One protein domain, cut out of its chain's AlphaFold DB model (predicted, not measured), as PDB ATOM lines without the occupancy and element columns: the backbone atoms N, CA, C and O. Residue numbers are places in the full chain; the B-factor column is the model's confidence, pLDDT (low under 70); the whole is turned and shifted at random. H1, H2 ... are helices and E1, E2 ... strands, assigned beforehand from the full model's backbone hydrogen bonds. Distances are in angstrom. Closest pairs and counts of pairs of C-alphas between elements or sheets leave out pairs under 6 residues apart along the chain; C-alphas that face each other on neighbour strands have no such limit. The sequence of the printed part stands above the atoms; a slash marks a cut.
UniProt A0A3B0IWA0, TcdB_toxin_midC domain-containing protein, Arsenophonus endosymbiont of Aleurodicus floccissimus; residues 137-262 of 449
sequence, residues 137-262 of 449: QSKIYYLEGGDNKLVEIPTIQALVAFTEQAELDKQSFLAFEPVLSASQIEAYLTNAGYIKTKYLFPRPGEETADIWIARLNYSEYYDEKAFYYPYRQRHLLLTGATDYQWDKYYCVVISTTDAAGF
ATOM      1  N   GLN A 137     182.393 242.450 360.029       98.25
ATOM      2  CA  GLN A 137     181.046 242.866 359.674       98.25
ATOM      3  C   GLN A 137     180.027 241.939 360.325       98.25
ATOM      4  O   GLN A 137     180.327 240.779 360.625       98.25
ATOM      5  N   SER A 138     178.802 242.429 360.477       98.38
ATOM      6  CA  SER A 138     177.682 241.598 360.890       98.38
ATOM      7  C   SER A 138     176.415 241.950 360.129       98.38
ATOM      8  O   SER A 138     176.200 243.110 359.773       98.38
ATOM      9  N   LYS A 139     175.548 240.957 359.935       98.50
ATOM     10  CA  LYS A 139     174.238 241.121 359.307       98.50
ATOM     11  C   LYS A 139     173.159 240.362 360.066       98.50
ATOM     12  O   LYS A 139     173.360 239.204 360.418       98.50
ATOM     13  N   ILE A 140     172.002 240.981 360.268       98.69
ATOM     14  CA  ILE A 140     170.850 240.352 360.914       98.69
ATOM     15  C   ILE A 140     169.824 239.955 359.855       98.69
ATOM     16  O   ILE A 140     169.509 240.727 358.953       98.69
ATOM     17  N   TYR A 141     169.309 238.733 359.964       98.50
ATOM     18  CA  TYR A 141     168.243 238.224 359.107       98.50
ATOM     19  C   TYR A 141     166.948 238.129 359.899       98.50
ATOM     20  O   TYR A 141     166.970 237.847 361.096       98.50
ATOM     21  N   TYR A 142     165.820 238.327 359.221       98.62
ATOM     22  CA  TYR A 142     164.513 238.433 359.860       98.62
ATOM     23  C   TYR A 142     163.502 237.435 359.302       98.62
ATOM     24  O   TYR A 142     163.611 236.997 358.155       98.62
ATOM     25  N   LEU A 143     162.512 237.096 360.124       98.25
ATOM     26  CA  LEU A 143     161.388 236.222 359.802       98.25
ATOM     27  C   LEU A 143     160.072 237.003 359.752       98.25
ATOM     28  O   LEU A 143     159.909 238.010 360.442       98.25
ATOM     29  N   GLU A 144     159.109 236.503 358.977       91.94
ATOM     30  CA  GLU A 144     157.746 237.058 358.938       91.94
ATOM     31  C   GLU A 144     156.905 236.745 360.193       91.94
ATOM     32  O   GLU A 144     155.979 237.493 360.503       91.94
ATOM     33  N   GLY A 145     157.275 235.702 360.952       82.50
ATOM     34  CA  GLY A 145     156.491 235.138 362.063       82.50
ATOM     35  C   GLY A 145     155.516 234.051 361.595       82.50
ATOM     36  O   GLY A 145     155.145 234.015 360.428       82.50
ATOM     37  N   GLY A 146     155.133 233.119 362.471       84.00
ATOM     38  CA  GLY A 146     154.274 231.988 362.088       84.00
ATOM     39  C   GLY A 146     154.981 230.964 361.193       84.00
ATOM     40  O   GLY A 146     155.623 230.051 361.702       84.00
ATOM     41  N   ASP A 147     154.917 231.122 359.868       90.06
ATOM     42  CA  ASP A 147     155.547 230.202 358.896       90.06
ATOM     43  C   ASP A 147     157.088 230.246 358.933       90.06
ATOM     44  O   ASP A 147     157.758 229.449 358.272       90.06
ATOM     45  N   ASN A 148     157.669 231.162 359.724       94.69
ATOM     46  CA  ASN A 148     159.114 231.304 359.937       94.69
ATOM     47  C   ASN A 148     159.908 231.419 358.623       94.69
ATOM     48  O   ASN A 148     161.035 230.937 358.497       94.69
ATOM     49  N   LYS A 149     159.325 232.091 357.627       96.94
ATOM     50  CA  LYS A 149     159.990 232.383 356.361       96.94
ATOM     51  C   LYS A 149     160.898 233.599 356.494       96.94
ATOM     52  O   LYS A 149     160.509 234.616 357.069       96.94
ATOM     53  N   LEU A 150     162.087 233.507 355.902       97.81
ATOM     54  CA  LEU A 150     163.014 234.631 355.782       97.81
ATOM     55  C   LEU A 150     162.419 235.762 354.939       97.81
ATOM     56  O   LEU A 150     161.883 235.525 353.854       97.81
ATOM     57  N   VAL A 151     162.594 236.990 355.418       97.31
ATOM     58  CA  VAL A 151     162.193 238.220 354.732       97.31
ATOM     59  C   VAL A 151     163.387 239.148 354.542       97.31
ATOM     60  O   VAL A 151     164.283 239.214 355.379       97.31
ATOM     61  N   GLU A 152     163.402 239.864 353.417       94.94
ATOM     62  CA  GLU A 152     164.447 240.849 353.106       94.94
ATOM     63  C   GLU A 152     164.263 242.152 353.893       94.94
ATOM     64  O   GLU A 152     165.236 242.773 354.307       94.94
ATOM     65  N   ILE A 153     163.008 242.550 354.116       95.00
ATOM     66  CA  ILE A 153     162.642 243.698 354.942       95.00
ATOM     67  C   ILE A 153     161.894 243.150 356.163       95.00
ATOM     68  O   ILE A 153     160.910 242.427 355.977       95.00
ATOM     69  N   PRO A 154     162.331 243.460 357.396       97.12
ATOM     70  CA  PRO A 154     161.679 242.978 358.605       97.12
ATOM     71  C   PRO A 154     160.229 243.448 358.677       97.12
ATOM     72  O   PRO A 154     159.898 244.572 358.303       97.12
ATOM     73  N   THR A 155     159.366 242.601 359.230       95.56
ATOM     74  CA  THR A 155     158.016 243.005 359.632       95.56
ATOM     75  C   THR A 155     158.075 243.938 360.845       95.56
ATOM     76  O   THR A 155     159.124 244.114 361.473       95.56
ATOM     77  N   ILE A 156     156.934 244.514 361.239       95.56
ATOM     78  CA  ILE A 156     156.867 245.376 362.428       95.56
ATOM     79  C   ILE A 156     157.278 244.646 363.714       95.56
ATOM     80  O   ILE A 156     157.671 245.308 364.668       95.56
ATOM     81  N   GLN A 157     157.243 243.313 363.751       96.06
ATOM     82  CA  GLN A 157     157.709 242.489 364.867       96.06
ATOM     83  C   GLN A 157     159.242 242.384 364.921       96.06
ATOM     84  O   GLN A 157     159.793 242.294 366.019       96.06
ATOM     85  N   ALA A 158     159.929 242.494 363.778       97.38
ATOM     86  CA  ALA A 158     161.383 242.366 363.631       97.38
ATOM     87  C   ALA A 158     161.949 241.101 364.307       97.38
ATOM     88  O   ALA A 158     162.872 241.166 365.120       97.38
ATOM     89  N   LEU A 159     161.361 239.949 363.978       98.25
ATOM     90  CA  LEU A 159     161.728 238.643 364.528       98.25
ATOM     91  C   LEU A 159     163.048 238.175 363.920       98.25
ATOM     92  O   LEU A 159     163.123 237.973 362.712       98.25
ATOM     93  N   VAL A 160     164.092 238.031 364.732       98.50
ATOM     94  CA  VAL A 160     165.434 237.685 364.247       98.50
ATOM     95  C   VAL A 160     165.498 236.201 363.904       98.50
ATOM     96  O   VAL A 160     165.331 235.349 364.767       98.50
ATOM     97  N   ALA A 161     165.793 235.893 362.646       98.44
ATOM     98  CA  ALA A 161     166.049 234.533 362.197       98.44
ATOM     99  C   ALA A 161     167.367 234.010 362.775       98.44
ATOM    100  O   ALA A 161     167.391 232.949 363.385       98.44
ATOM    101  N   PHE A 162     168.451 234.751 362.530       98.44
ATOM    102  CA  PHE A 162     169.832 234.484 362.935       98.44
ATOM    103  C   PHE A 162     170.697 235.714 362.610       98.44
ATOM    104  O   PHE A 162     170.267 236.621 361.888       98.44
ATOM    105  N   THR A 163     171.944 235.706 363.080       98.44
ATOM    106  CA  THR A 163     172.951 236.732 362.765       98.44
ATOM    107  C   THR A 163     174.118 236.114 362.000       98.44
ATOM    108  O   THR A 163     174.625 235.069 362.394       98.44
ATOM    109  N   GLU A 164     174.562 236.751 360.919       98.12
ATOM    110  CA  GLU A 164     175.855 236.491 360.278       98.12
ATOM    111  C   GLU A 164     176.928 237.376 360.913       98.12
ATOM    112  O   GLU A 164     176.741 238.588 361.013       98.12
ATOM    113  N   GLN A 165     178.055 236.780 361.294       98.06
ATOM    114  CA  GLN A 165     179.218 237.467 361.855       98.06
ATOM    115  C   GLN A 165     180.470 237.070 361.071       98.06
ATOM    116  O   GLN A 165     180.676 235.881 360.838       98.06
ATOM    117  N   ALA A 166     181.288 238.037 360.645       97.75
ATOM    118  CA  ALA A 166     182.587 237.752 360.030       97.75
ATOM    119  C   ALA A 166     183.584 237.197 361.033       97.75
ATOM    120  O   ALA A 166     183.705 237.701 362.146       97.75
ATOM    121  N   GLU A 167     184.303 236.176 360.579       96.25
ATOM    122  CA  GLU A 167     185.237 235.396 361.386       96.25
ATOM    123  C   GLU A 167     186.626 235.396 360.756       96.25
ATOM    124  O   GLU A 167     187.621 235.568 361.453       96.25
ATOM    125  N   LEU A 168     186.710 235.217 359.431       95.00
ATOM    126  CA  LEU A 168     187.990 235.172 358.725       95.00
ATOM    127  C   LEU A 168     187.905 235.909 357.392       95.00
ATOM    128  O   LEU A 168     187.003 235.687 356.582       95.00
ATOM    129  N   ASP A 169     188.907 236.732 357.145       91.25
ATOM    130  CA  ASP A 169     189.161 237.387 355.871       91.25
ATOM    131  C   ASP A 169     190.414 236.788 355.205       91.25
ATOM    132  O   ASP A 169     190.996 235.798 355.661       91.25
ATOM    133  N   LYS A 170     190.860 237.400 354.107       85.88
ATOM    134  CA  LYS A 170     192.071 236.961 353.411       85.88
ATOM    135  C   LYS A 170     193.338 237.150 354.254       85.88
ATOM    136  O   LYS A 170     194.234 236.315 354.165       85.88
ATOM    137  N   GLN A 171     193.430 238.207 355.064       89.00
ATOM    138  CA  GLN A 171     194.591 238.447 355.929       89.00
ATOM    139  C   GLN A 171     194.721 237.340 356.984       89.00
ATOM    140  O   GLN A 171     195.814 236.829 357.231       89.00
ATOM    141  N   SER A 172     193.591 236.914 357.549       89.56
ATOM    142  CA  SER A 172     193.511 235.835 358.538       89.56
ATOM    143  C   SER A 172     194.078 234.511 358.017       89.56
ATOM    144  O   SER A 172     194.558 233.683 358.791       89.56
ATOM    145  N   PHE A 173     194.074 234.305 356.695       88.50
ATOM    146  CA  PHE A 173     194.531 233.059 356.083       88.50
ATOM    147  C   PHE A 173     196.047 232.870 356.162       88.50
ATOM    148  O   PHE A 173     196.509 231.728 356.222       88.50
ATOM    149  N   LEU A 174     196.807 233.965 356.273       89.81
ATOM    150  CA  LEU A 174     198.265 233.939 356.429       89.81
ATOM    151  C   LEU A 174     198.706 233.131 357.660       89.81
ATOM    152  O   LEU A 174     199.793 232.557 357.667       89.81
ATOM    153  N   ALA A 175     197.853 233.030 358.687       91.00
ATOM    154  CA  ALA A 175     198.123 232.223 359.875       91.00
ATOM    155  C   ALA A 175     198.146 230.706 359.593       91.00
ATOM    156  O   ALA A 175     198.792 229.956 360.325       91.00
ATOM    157  N   PHE A 176     197.463 230.242 358.538       91.94
ATOM    158  CA  PHE A 176     197.329 228.820 358.203       91.94
ATOM    159  C   PHE A 176     198.279 228.357 357.096       91.94
ATOM    160  O   PHE A 176     198.596 227.167 357.038       91.94
ATOM    161  N   GLU A 177     198.748 229.271 356.240       88.50
ATOM    162  CA  GLU A 177     199.618 228.969 355.092       88.50
ATOM    163  C   GLU A 177     200.860 228.114 355.419       88.50
ATOM    164  O   GLU A 177     201.221 227.276 354.590       88.50
ATOM    165  N   PRO A 178     201.505 228.223 356.605       93.25
ATOM    166  CA  PRO A 178     202.645 227.364 356.937       93.25
ATOM    167  C   PRO A 178     202.298 225.877 357.115       93.25
ATOM    168  O   PRO A 178     203.202 225.042 357.121       93.25
ATOM    169  N   VAL A 179     201.019 225.539 357.313       94.94
ATOM    170  CA  VAL A 179     200.572 224.191 357.715       94.94
ATOM    171  C   VAL A 179     199.568 223.593 356.731       94.94
ATOM    172  O   VAL A 179     199.570 222.381 356.514       94.94
ATOM    173  N   LEU A 180     198.703 224.417 356.139       94.31
ATOM    174  CA  LEU A 180     197.584 223.976 355.315       94.31
ATOM    175  C   LEU A 180     197.606 224.665 353.951       94.31
ATOM    176  O   LEU A 180     197.826 225.867 353.839       94.31
ATOM    177  N   SER A 181     197.305 223.899 352.903       93.50
ATOM    178  CA  SER A 181     197.003 224.472 351.590       93.50
ATOM    179  C   SER A 181     195.638 225.168 351.592       93.50
ATOM    180  O   SER A 181     194.750 224.810 352.367       93.50
ATOM    181  N   ALA A 182     195.432 226.113 350.670       89.31
ATOM    182  CA  ALA A 182     194.171 226.846 350.547       89.31
ATOM    183  C   ALA A 182     192.943 225.922 350.452       89.31
ATOM    184  O   ALA A 182     191.965 226.124 351.163       89.31
ATOM    185  N   SER A 183     193.007 224.851 349.653       92.50
ATOM    186  CA  SER A 183     191.893 223.901 349.517       92.50
ATOM    187  C   SER A 183     191.592 223.134 350.807       92.50
ATOM    188  O   SER A 183     190.431 222.837 351.083       92.50
ATOM    189  N   GLN A 184     192.611 222.833 351.619       95.19
ATOM    190  CA  GLN A 184     192.415 222.220 352.934       95.19
ATOM    191  C   GLN A 184     191.753 223.199 353.901       95.19
ATOM    192  O   GLN A 184     190.831 222.797 354.605       95.19
ATOM    193  N   ILE A 185     192.180 224.467 353.910       92.62
ATOM    194  CA  ILE A 185     191.567 225.516 354.739       92.62
ATOM    195  C   ILE A 185     190.076 225.631 354.406       92.62
ATOM    196  O   ILE A 185     189.245 225.518 355.302       92.62
ATOM    197  N   GLU A 186     189.718 225.763 353.124       93.50
ATOM    198  CA  GLU A 186     188.310 225.879 352.722       93.50
ATOM    199  C   GLU A 186     187.477 224.653 353.121       93.50
ATOM    200  O   GLU A 186     186.343 224.796 353.585       93.50
ATOM    201  N   ALA A 187     188.036 223.446 352.980       95.25
ATOM    202  CA  ALA A 187     187.363 222.217 353.389       95.25
ATOM    203  C   ALA A 187     187.143 222.161 354.909       95.25
ATOM    204  O   ALA A 187     186.051 221.807 355.354       95.25
ATOM    205  N   TYR A 188     188.145 222.539 355.711       95.12
ATOM    206  CA  TYR A 188     188.010 222.595 357.169       95.12
ATOM    207  C   TYR A 188     186.968 223.620 357.605       95.12
ATOM    208  O   TYR A 188     186.118 223.290 358.428       95.12
ATOM    209  N   LEU A 189     186.991 224.824 357.030       95.31
ATOM    210  CA  LEU A 189     186.034 225.876 357.370       95.31
ATOM    211  C   LEU A 189     184.602 225.478 357.000       95.31
ATOM    212  O   LEU A 189     183.691 225.611 357.815       95.31
ATOM    213  N   THR A 190     184.406 224.895 355.819       95.62
ATOM    214  CA  THR A 190     183.086 224.399 355.404       95.62
ATOM    215  C   THR A 190     182.584 223.300 356.346       95.62
ATOM    216  O   THR A 190     181.436 223.337 356.785       95.62
ATOM    217  N   ASN A 191     183.448 222.347 356.719       95.75
ATOM    218  CA  ASN A 191     183.093 221.274 357.655       95.75
ATOM    219  C   ASN A 191     182.829 221.788 359.078       95.75
ATOM    220  O   ASN A 191     182.031 221.199 359.803       95.75
ATOM    221  N   ALA A 192     183.475 222.886 359.470       95.88
ATOM    222  CA  ALA A 192     183.243 223.575 360.735       95.88
ATOM    223  C   ALA A 192     182.014 224.507 360.706       95.88
ATOM    224  O   ALA A 192     181.729 225.164 361.703       95.88
ATOM    225  N   GLY A 193     181.261 224.548 359.600       96.31
ATOM    226  CA  GLY A 193     180.000 225.285 359.489       96.31
ATOM    227  C   GLY A 193     180.132 226.759 359.094       96.31
ATOM    228  O   GLY A 193     179.123 227.466 359.097       96.31
ATOM    229  N   TYR A 194     181.331 227.225 358.731       97.38
ATOM    230  CA  TYR A 194     181.518 228.569 358.185       97.38
ATOM    231  C   TYR A 194     181.016 228.649 356.741       97.38
ATOM    232  O   TYR A 194     181.035 227.670 355.990       97.38
ATOM    233  N   ILE A 195     180.584 229.840 356.335       96.62
ATOM    234  CA  ILE A 195     179.999 230.098 355.015       96.62
ATOM    235  C   ILE A 195     180.729 231.278 354.374       96.62
ATOM    236  O   ILE A 195     181.096 232.226 355.062       96.62
ATOM    237  N   LYS A 196     180.920 231.240 353.052       96.06
ATOM    238  CA  LYS A 196     181.435 232.389 352.300       96.06
ATOM    239  C   LYS A 196     180.336 233.420 352.045       96.06
ATOM    240  O   LYS A 196     179.234 233.064 351.627       96.06
ATOM    241  N   THR A 197     180.651 234.695 352.236       96.00
ATOM    242  CA  THR A 197     179.801 235.825 351.839       96.00
ATOM    243  C   THR A 197     180.651 236.994 351.343       96.00
ATOM    244  O   THR A 197     181.877 236.937 351.391       96.00
ATOM    245  N   LYS A 198     180.003 238.051 350.851       95.75
ATOM    246  CA  LYS A 198     180.660 239.271 350.363       95.75
ATOM    247  C   LYS A 198     180.783 240.322 351.465       95.75
ATOM    248  O   LYS A 198     180.060 240.279 352.464       95.75
ATOM    249  N   TYR A 199     181.662 241.294 351.247       96.00
ATOM    250  CA  TYR A 199     181.731 242.506 352.061       96.00
ATOM    251  C   TYR A 199     180.395 243.266 352.013       96.00
ATOM    252  O   TYR A 199     179.775 243.365 350.951       96.00
ATOM    253  N   LEU A 200     179.929 243.780 353.156       96.31
ATOM    254  CA  LEU A 200     178.632 244.477 353.240       96.31
ATOM    255  C   LEU A 200     178.702 245.907 352.697       96.31
ATOM    256  O   LEU A 200     177.741 246.372 352.085       96.31
ATOM    257  N   PHE A 201     179.839 246.577 352.887       95.00
ATOM    258  CA  PHE A 201     180.148 247.888 352.321       95.00
ATOM    259  C   PHE A 201     181.434 247.782 351.484       95.00
ATOM    260  O   PHE A 201     182.481 248.265 351.923       95.00
ATOM    261  N   PRO A 202     181.384 247.115 350.312       92.31
ATOM    262  CA  PRO A 202     182.582 246.825 349.533       92.31
ATOM    263  C   PRO A 202     183.236 248.116 349.034       92.31
ATOM    264  O   PRO A 202     182.558 249.005 348.509       92.31
ATOM    265  N   ARG A 203     184.557 248.203 349.179       86.75
ATOM    266  CA  ARG A 203     185.395 249.213 348.522       86.75
ATOM    267  C   ARG A 203     185.834 248.738 347.126       86.75
ATOM    268  O   ARG A 203     185.692 247.551 346.819       86.75
ATOM    269  N   PRO A 204     186.388 249.630 346.279       86.38
ATOM    270  CA  PRO A 204     186.919 249.242 344.974       86.38
ATOM    271  C   PRO A 204     187.887 248.051 345.058       86.38
ATOM    272  O   PRO A 204     188.942 248.141 345.684       86.38
ATOM    273  N   GLY A 205     187.535 246.936 344.415       85.12
ATOM    274  CA  GLY A 205     188.298 245.683 344.429       85.12
ATOM    275  C   GLY A 205     187.772 244.609 345.391       85.12
ATOM    276  O   GLY A 205     188.193 243.454 345.290       85.12
ATOM    277  N   GLU A 206     186.836 244.939 346.283       89.44
ATOM    278  CA  GLU A 206     186.226 244.008 347.245       89.44
ATOM    279  C   GLU A 206     184.877 243.449 346.770       89.44
ATOM    280  O   GLU A 206     184.343 242.520 347.373       89.44
ATOM    281  N   GLU A 207     184.320 243.950 345.664       88.25
ATOM    282  CA  GLU A 207     182.951 243.642 345.214       88.25
ATOM    283  C   GLU A 207     182.741 242.152 344.919       88.25
ATOM    284  O   GLU A 207     181.629 241.627 344.991       88.25
ATOM    285  N   THR A 208     183.824 241.457 344.574       88.50
ATOM    286  CA  THR A 208     183.817 240.019 344.288       88.50
ATOM    287  C   THR A 208     184.572 239.198 345.325       88.50
ATOM    288  O   THR A 208     184.540 237.968 345.241       88.50
ATOM    289  N   ALA A 209     185.195 239.833 346.321       90.56
ATOM    290  CA  ALA A 209     185.968 239.150 347.347       90.56
ATOM    291  C   ALA A 209     185.049 238.417 348.336       90.56
ATOM    292  O   ALA A 209     183.995 238.923 348.721       90.56
ATOM    293  N   ASP A 210     185.454 237.206 348.719       93.44
ATOM    294  CA  ASP A 210     184.765 236.414 349.733       93.44
ATOM    295  C   ASP A 210     185.443 236.574 351.091       93.44
ATOM    296  O   ASP A 210     186.671 236.555 351.194       93.44
ATOM    297  N   ILE A 211     184.618 236.625 352.128       95.94
ATOM    298  CA  ILE A 211     185.006 236.433 353.523       95.94
ATOM    299  C   ILE A 211     184.252 235.241 354.101       95.94
ATOM    300  O   ILE A 211     183.219 234.827 353.568       95.94
ATOM    301  N   TRP A 212     184.737 234.713 355.216       97.38
ATOM    302  CA  TRP A 212     184.083 233.642 355.951       97.38
ATOM    303  C   TRP A 212     183.329 234.190 357.153       97.38
ATOM    304  O   TRP A 212     183.879 234.929 357.972       97.38
ATOM    305  N   ILE A 213     182.066 233.789 357.253       97.88
ATOM    306  CA  ILE A 213     181.166 234.135 358.348       97.88
ATOM    307  C   ILE A 213     180.707 232.885 359.092       97.88
ATOM    308  O   ILE A 213     180.721 231.777 358.547       97.88
ATOM    309  N   ALA A 214     180.232 233.082 360.316       97.94
ATOM    310  CA  ALA A 214     179.393 232.136 361.035       97.94
ATOM    311  C   ALA A 214     177.952 232.664 361.111       97.94
ATOM    312  O   ALA A 214     177.727 233.865 361.271       97.94
ATOM    313  N   ARG A 215     176.965 231.766 361.002       98.00
ATOM    314  CA  ARG A 215     175.553 232.074 361.278       98.00
ATOM    315  C   ARG A 215     175.186 231.581 362.664       98.00
ATOM    316  O   ARG A 215     175.239 230.380 362.907       98.00
ATOM    317  N   LEU A 216     174.796 232.497 363.540       97.75
ATOM    318  CA  LEU A 216     174.626 232.254 364.967       97.75
ATOM    319  C   LEU A 216     173.189 232.535 365.422       97.75
ATOM    320  O   LEU A 216     172.505 233.399 364.871       97.75
ATOM    321  N   ASN A 217     172.793 231.865 366.504       97.81
ATOM    322  CA  ASN A 217     171.607 232.141 367.320       97.81
ATOM    323  C   ASN A 217     170.291 232.104 366.534       97.81
ATOM    324  O   ASN A 217     169.550 233.082 366.461       97.81
ATOM    325  N   TYR A 218     170.000 230.940 365.964       98.50
ATOM    326  CA  TYR A 218     168.765 230.694 365.239       98.50
ATOM    327  C   TYR A 218     167.560 230.660 366.176       98.50
ATOM    328  O   TYR A 218     167.595 229.973 367.200       98.50
ATOM    329  N   SER A 219     166.482 231.340 365.785       98.19
ATOM    330  CA  SER A 219     165.196 231.315 366.488       98.19
ATOM    331  C   SER A 219     164.040 231.036 365.530       98.19
ATOM    332  O   SER A 219     164.028 231.515 364.399       98.19
ATOM    333  N   GLU A 220     163.061 230.276 366.008       97.88
ATOM    334  CA  GLU A 220     161.763 230.069 365.366       97.88
ATOM    335  C   GLU A 220     160.662 230.525 366.337       97.88
ATOM    336  O   GLU A 220     160.736 230.283 367.549       97.88
ATOM    337  N   TYR A 221     159.650 231.200 365.802       98.12
ATOM    338  CA  TYR A 221     158.620 231.906 366.557       98.12
ATOM    339  C   TYR A 221     157.230 231.417 366.194       98.12
ATOM    340  O   TYR A 221     156.969 231.034 365.053       98.12
ATOM    341  N   TYR A 222     156.311 231.489 367.150       97.00
ATOM    342  CA  TYR A 222     154.904 231.287 366.843       97.00
ATOM    343  C   TYR A 222     154.325 232.435 365.986       97.00
ATOM    344  O   TYR A 222     155.010 233.403 365.642       97.00
ATOM    345  N   ASP A 223     153.047 232.314 365.630       96.31
ATOM    346  CA  ASP A 223     152.265 233.341 364.941       96.31
ATOM    347  C   ASP A 223     151.712 234.411 365.913       96.31
ATOM    348  O   ASP A 223     152.036 234.456 367.107       96.31
ATOM    349  N   GLU A 224     150.848 235.293 365.404       95.88
ATOM    350  CA  GLU A 224     150.237 236.371 366.178       95.88
ATOM    351  C   GLU A 224     149.368 235.894 367.347       95.88
ATOM    352  O   GLU A 224     149.230 236.618 368.336       95.88
ATOM    353  N   LYS A 225     148.789 234.687 367.277       95.56
ATOM    354  CA  LYS A 225     147.896 234.157 368.327       95.56
ATOM    355  C   LYS A 225     148.662 233.761 369.581       95.56
ATOM    356  O   LYS A 225     148.081 233.669 370.661       95.56
ATOM    357  N   ALA A 226     149.954 233.532 369.417       96.38
ATOM    358  CA  ALA A 226     150.915 233.195 370.450       96.38
ATOM    359  C   ALA A 226     151.931 234.326 370.661       96.38
ATOM    360  O   ALA A 226     153.031 234.098 371.164       96.38
ATOM    361  N   PHE A 227     151.566 235.550 370.263       97.00
ATOM    362  CA  PHE A 227     152.340 236.770 370.491       97.00
ATOM    363  C   PHE A 227     153.771 236.720 369.934       97.00
ATOM    364  O   PHE A 227     154.638 237.449 370.411       97.00
ATOM    365  N   TYR A 228     154.015 235.894 368.908       97.44
ATOM    366  CA  TYR A 228     155.329 235.700 368.295       97.44
ATOM    367  C   TYR A 228     156.433 235.285 369.279       97.44
ATOM    368  O   TYR A 228     157.601 235.612 369.072       97.44
ATOM    369  N   TYR A 229     156.096 234.577 370.359       97.19
ATOM    370  CA  TYR A 229     157.118 234.064 371.267       97.19
ATOM    371  C   TYR A 229     157.972 232.969 370.607       97.19
ATOM    372  O   TYR A 229     157.457 232.201 369.785       97.19
ATOM    373  N   PRO A 230     159.269 232.873 370.955       97.38
ATOM    374  CA  PRO A 230     160.132 231.823 370.439       97.38
ATOM    375  C   PRO A 230     159.694 230.466 370.996       97.38
ATOM    376  O   PRO A 230     159.491 230.318 372.203       97.38
ATOM    377  N   TYR A 231     159.570 229.470 370.121       97.50
ATOM    378  CA  TYR A 231     159.263 228.090 370.514       97.50
ATOM    379  C   TYR A 231     160.420 227.133 370.276       97.50
ATOM    380  O   TYR A 231     160.400 226.022 370.793       97.50
ATOM    381  N   ARG A 232     161.427 227.541 369.501       98.00
ATOM    382  CA  ARG A 232     162.596 226.719 369.201       98.00
ATOM    383  C   ARG A 232     163.807 227.600 368.952       98.00
ATOM    384  O   ARG A 232     163.725 228.564 368.192       98.00
ATOM    385  N   GLN A 233     164.934 227.271 369.575       98.38
ATOM    386  CA  GLN A 233     166.188 227.999 369.382       98.38
ATOM    387  C   GLN A 233     167.382 227.053 369.297       98.38
ATOM    388  O   GLN A 233     167.379 225.967 369.872       98.38
ATOM    389  N   ARG A 234     168.424 227.467 368.577       97.81
ATOM    390  CA  ARG A 234     169.715 226.764 368.528       97.81
ATOM    391  C   ARG A 234     170.845 227.748 368.274       97.81
ATOM    392  O   ARG A 234     170.670 228.723 367.550       97.81
ATOM    393  N   HIS A 235     172.021 227.478 368.829       96.75
ATOM    394  CA  HIS A 235     173.166 228.366 368.635       96.75
ATOM    395  C   HIS A 235     173.706 228.301 367.197       96.75
ATOM    396  O   HIS A 235     173.958 229.334 366.588       96.75
ATOM    397  N   LEU A 236     173.827 227.097 366.635       95.25
ATOM    398  CA  LEU A 236     174.340 226.833 365.289       95.25
ATOM    399  C   LEU A 236     173.475 225.771 364.605       95.25
ATOM    400  O   LEU A 236     172.812 224.977 365.272       95.25
ATOM    401  N   LEU A 237     173.546 225.679 363.276       95.81
ATOM    402  CA  LEU A 237     172.944 224.554 362.542       95.81
ATOM    403  C   LEU A 237     173.682 223.221 362.760       95.81
ATOM    404  O   LEU A 237     173.143 222.173 362.420       95.81
ATOM    405  N   LEU A 238     174.889 223.256 363.338       96.12
ATOM    406  CA  LEU A 238     175.653 222.062 363.722       96.12
ATOM    407  C   LEU A 238     175.093 221.363 364.965       96.12
ATOM    408  O   LEU A 238     175.366 220.187 365.187       96.12
ATOM    409  N   THR A 239     174.327 222.084 365.783       95.69
ATOM    410  CA  THR A 239     173.712 221.564 367.005       95.69
ATOM    411  C   THR A 239     172.212 221.396 366.804       95.69
ATOM    412  O   THR A 239     171.579 222.168 366.078       95.69
ATOM    413  N   GLY A 240     171.621 220.409 367.477       97.12
ATOM    414  CA  GLY A 240     170.166 220.325 367.556       97.12
ATOM    415  C   GLY A 240     169.566 221.506 368.328       97.12
ATOM    416  O   GLY A 240     170.284 222.290 368.950       97.12
ATOM    417  N   ALA A 241     168.247 221.651 368.239       98.19
ATOM    418  CA  ALA A 241     167.533 222.765 368.848       98.19
ATOM    419  C   ALA A 241     166.961 222.419 370.225       98.19
ATOM    420  O   ALA A 241     166.724 221.252 370.525       98.19
ATOM    421  N   THR A 242     166.725 223.462 371.015       98.56
ATOM    422  CA  THR A 242     165.951 223.410 372.253       98.56
ATOM    423  C   THR A 242     164.553 223.942 371.976       98.56
ATOM    424  O   THR A 242     164.405 225.047 371.447       98.56
ATOM    425  N   ASP A 243     163.546 223.158 372.335       98.62
ATOM    426  CA  ASP A 243     162.133 223.505 372.241       98.62
ATOM    427  C   ASP A 243     161.642 224.159 373.537       98.62
ATOM    428  O   ASP A 243     162.044 223.764 374.631       98.62
ATOM    429  N   TYR A 244     160.752 225.142 373.405       98.50
ATOM    430  CA  TYR A 244     160.150 225.902 374.496       98.50
ATOM    431  C   TYR A 244     158.632 225.766 374.447       98.50
ATOM    432  O   TYR A 244     157.974 226.145 373.472       98.50
ATOM    433  N   GLN A 245     158.061 225.267 375.536       98.44
ATOM    434  CA  GLN A 245     156.619 225.227 375.736       98.44
ATOM    435  C   GLN A 245     156.211 226.345 376.678       98.44
ATOM    436  O   GLN A 245     156.777 226.501 377.759       98.44
ATOM    437  N   TRP A 246     155.213 227.112 376.263       98.62
ATOM    438  CA  TRP A 246     154.679 228.235 377.017       98.62
ATOM    439  C   TRP A 246     153.404 227.834 377.752       98.62
ATOM    440  O   TRP A 246     152.714 226.891 377.357       98.62
ATOM    441  N   ASP A 247     153.084 228.553 378.823       98.50
ATOM    442  CA  ASP A 247     151.791 228.406 379.478       98.50
ATOM    443  C   ASP A 247     150.631 228.867 378.576       98.50
ATOM    444  O   ASP A 247     150.809 229.418 377.489       98.50
ATOM    445  N   LYS A 248     149.397 228.651 379.047       97.62
ATOM    446  CA  LYS A 248     148.170 228.898 378.273       97.62
ATOM    447  C   LYS A 248     148.082 230.304 377.659       97.62
ATOM    448  O   LYS A 248     147.422 230.469 376.634       97.62
ATOM    449  N   TYR A 249     148.676 231.304 378.308       97.56
ATOM    450  CA  TYR A 249     148.596 232.707 377.903       97.56
ATOM    451  C   TYR A 249     149.948 233.290 377.480       97.56
ATOM    452  O   TYR A 249     150.063 234.508 377.370       97.56
ATOM    453  N   TYR A 250     150.950 232.442 377.229       97.62
ATOM    454  CA  TYR A 250     152.290 232.845 376.807       97.62
ATOM    455  C   TYR A 250     152.937 233.897 377.728       97.62
ATOM    456  O   TYR A 250     153.556 234.861 377.287       97.62
ATOM    457  N   CYS A 251     152.762 233.736 379.036       97.81
ATOM    458  CA  CYS A 251     153.396 234.560 380.060       97.81
ATOM    459  C   CYS A 251     154.768 234.008 380.458       97.81
ATOM    460  O   CYS A 251     155.696 234.782 380.682       97.81
ATOM    461  N   VAL A 252     154.895 232.683 380.564       98.56
ATOM    462  CA  VAL A 252     156.113 232.008 381.037       98.56
ATOM    463  C   VAL A 252     156.352 230.698 380.286       98.56
ATOM    464  O   VAL A 252     155.408 230.056 379.821       98.56
ATOM    465  N   VAL A 253     157.619 230.291 380.187       98.56
ATOM    466  CA  VAL A 253     158.023 228.983 379.650       98.56
ATOM    467  C   VAL A 253     157.834 227.924 380.732       98.56
ATOM    468  O   VAL A 253     158.493 227.975 381.761       98.56
ATOM    469  N   ILE A 254     156.968 226.945 380.494       98.62
ATOM    470  CA  ILE A 254     156.669 225.856 381.438       98.62
ATOM    471  C   ILE A 254     157.481 224.591 381.170       98.62
ATOM    472  O   ILE A 254     157.557 223.719 382.033       98.62
ATOM    473  N   SER A 255     158.086 224.468 379.985       98.56
ATOM    474  CA  SER A 255     158.995 223.366 379.692       98.56
ATOM    475  C   SER A 255     160.038 223.734 378.649       98.56
ATOM    476  O   SER A 255     159.749 224.453 377.691       98.56
ATOM    477  N   THR A 256     161.241 223.199 378.830       98.62
ATOM    478  CA  THR A 256     162.294 223.181 377.817       98.62
ATOM    479  C   THR A 256     162.626 221.739 377.462       98.62
ATOM    480  O   THR A 256     162.634 220.882 378.341       98.62
ATOM    481  N   THR A 257     162.896 221.447 376.192       98.69
ATOM    482  CA  THR A 257     163.329 220.113 375.739       98.69
ATOM    483  C   THR A 257     164.534 220.261 374.830       98.69
ATOM    484  O   THR A 257     164.461 220.983 373.840       98.69
ATOM    485  N   ASP A 258     165.651 219.627 375.174       98.00
ATOM    486  CA  ASP A 258     166.868 219.681 374.372       98.00
ATOM    487  C   ASP A 258     166.812 218.743 373.153       98.00
ATOM    488  O   ASP A 258     165.882 217.954 372.960       98.00
ATOM    489  N   ALA A 259     167.851 218.803 372.325       97.69
ATOM    490  CA  ALA A 259     167.956 217.995 371.117       97.69
ATOM    491  C   ALA A 259     168.072 216.480 371.364       97.69
ATOM    492  O   ALA A 259     167.851 215.699 370.437       97.69
ATOM    493  N   ALA A 260     168.461 216.063 372.572       97.56
ATOM    494  CA  ALA A 260     168.527 214.661 372.971       97.56
ATOM    495  C   ALA A 260     167.184 214.153 373.529       97.56
ATOM    496  O   ALA A 260     167.036 212.954 373.763       97.56
ATOM    497  N   GLY A 261     166.196 215.039 373.694       97.25
ATOM    498  CA  GLY A 261     164.879 214.731 374.240       97.25
ATOM    499  C   GLY A 261     164.805 214.824 375.764       97.25
ATOM    500  O   GLY A 261     163.770 214.467 376.329       97.25
ATOM    501  N   PHE A 262     165.858 215.300 376.437       98.12
ATOM    502  CA  PHE A 262     165.790 215.594 377.867       98.12
ATOM    503  C   PHE A 262     165.017 216.884 378.087       98.12
ATOM    504  O   PHE A 262     165.191 217.860 377.355       98.12
TER     505      PHE A 262
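This is residues 137 to 262 of the 449 residues of the protein "TcdB_toxin_midC domain-containing protein" of Arsenophonus endosymbiont of Aleurodicus floccissimus (UniProt A0A3B0IWA0). Look for a long, flat model in which two four-stranded antiparallel sheets follow each other along the longest axis, joined where strand E4 runs on into E5. The sheet E1 E2 E4 E3 is strongly twisted and curled like part of a barrel, with H1 and H2 at its end of the model; the sheet E5 E6 E7 E8 makes the other end and has no helix on it. The printed part has 126 residues, with two named helices and eight named strands in the order E1 E2 H1 H2 E3 E4 E5 E6 E7 E8. The class is mixed, helices and strands, though under half of the residues are in named elements. The whole is loose, with a radius of gyration of the C-alphas of 18.4 A, and spans 58 by 36 by 18 A.

Begin with the curled sheet, whose edge strand E1, residues 137 to 143, is the antiparallel neighbour of E2, residues 159 to 168; in this hairpin N 139 and O 164 are 2.9 A apart. On the other side of E2 find E4, residues 210 to 216, antiparallel at 136 degrees, with N 165 and O 214 2.9 A apart. E3, residues 195 to 198, is the other edge strand and forms a hairpin with E4, with N 197 and O 211 2.9 A apart. E2, H1 with residues 171 to 175, H2 with residues 182 to 191, and E3 make a split strand-helix-strand unit, two strands of one sheet joined through helices, with E4 between the two strands in the sheet; its crossover is right-handed. H2 only grazes this sheet, with its residues 186 to 190; its closest C-alphas to E3 are those of Leu 189 and Ile 195, 7.7 A apart. H1 is not on the sheet, and H1 and H2 are only just apart, 8.2 A at the closest. In H2 every O i to N i+4 pair is within hydrogen-bond range; in H1 0 of 1 is, but 2 of 2 O i to N i+3 pairs are. Across a break of one residue, E4 runs on at 49 degrees into E5, residues 218 to 221, whose Tyr 218 has its C-alpha 4.6 A from that of Phe 162 in E2, the closest of these two strands. From E5 a meander, each strand the antiparallel neighbour of the one before, passes through E6, residues 230 to 234, and E7, residues 242 to 246, to E8, residues 253 to 257. Look for N 220 and O 232 at 2.9 A, N 242 and O 233 at 2.8 A, and N 245 and O 255 at 2.9 A. E1 and E8 are apart.

Find C-alpha 137 at (181.046, 242.866, 359.674), where E1 begins and runs 20.8 A. E2, the longest strand, runs 27.1 A from C-alpha 159 at (161.728, 238.643, 364.528). H2 measures 14.3 A, E4 18.8 A and E7 13.2 A. E8 ends at C-alpha 257, at (163.329, 220.113, 375.739).

The two C-alphas farthest apart are those of Pro 178 and Lys 248, 58.5 A. The printed part has no cut. The links E1 to E2, of 15 residues, and E3 to E4, of 11, are long; in the first, residues 150 to 151 pair antiparallel with residues 142 to 143 of E1. The mean pLDDT of the printed part is 95.5, and no printed residue is under 70.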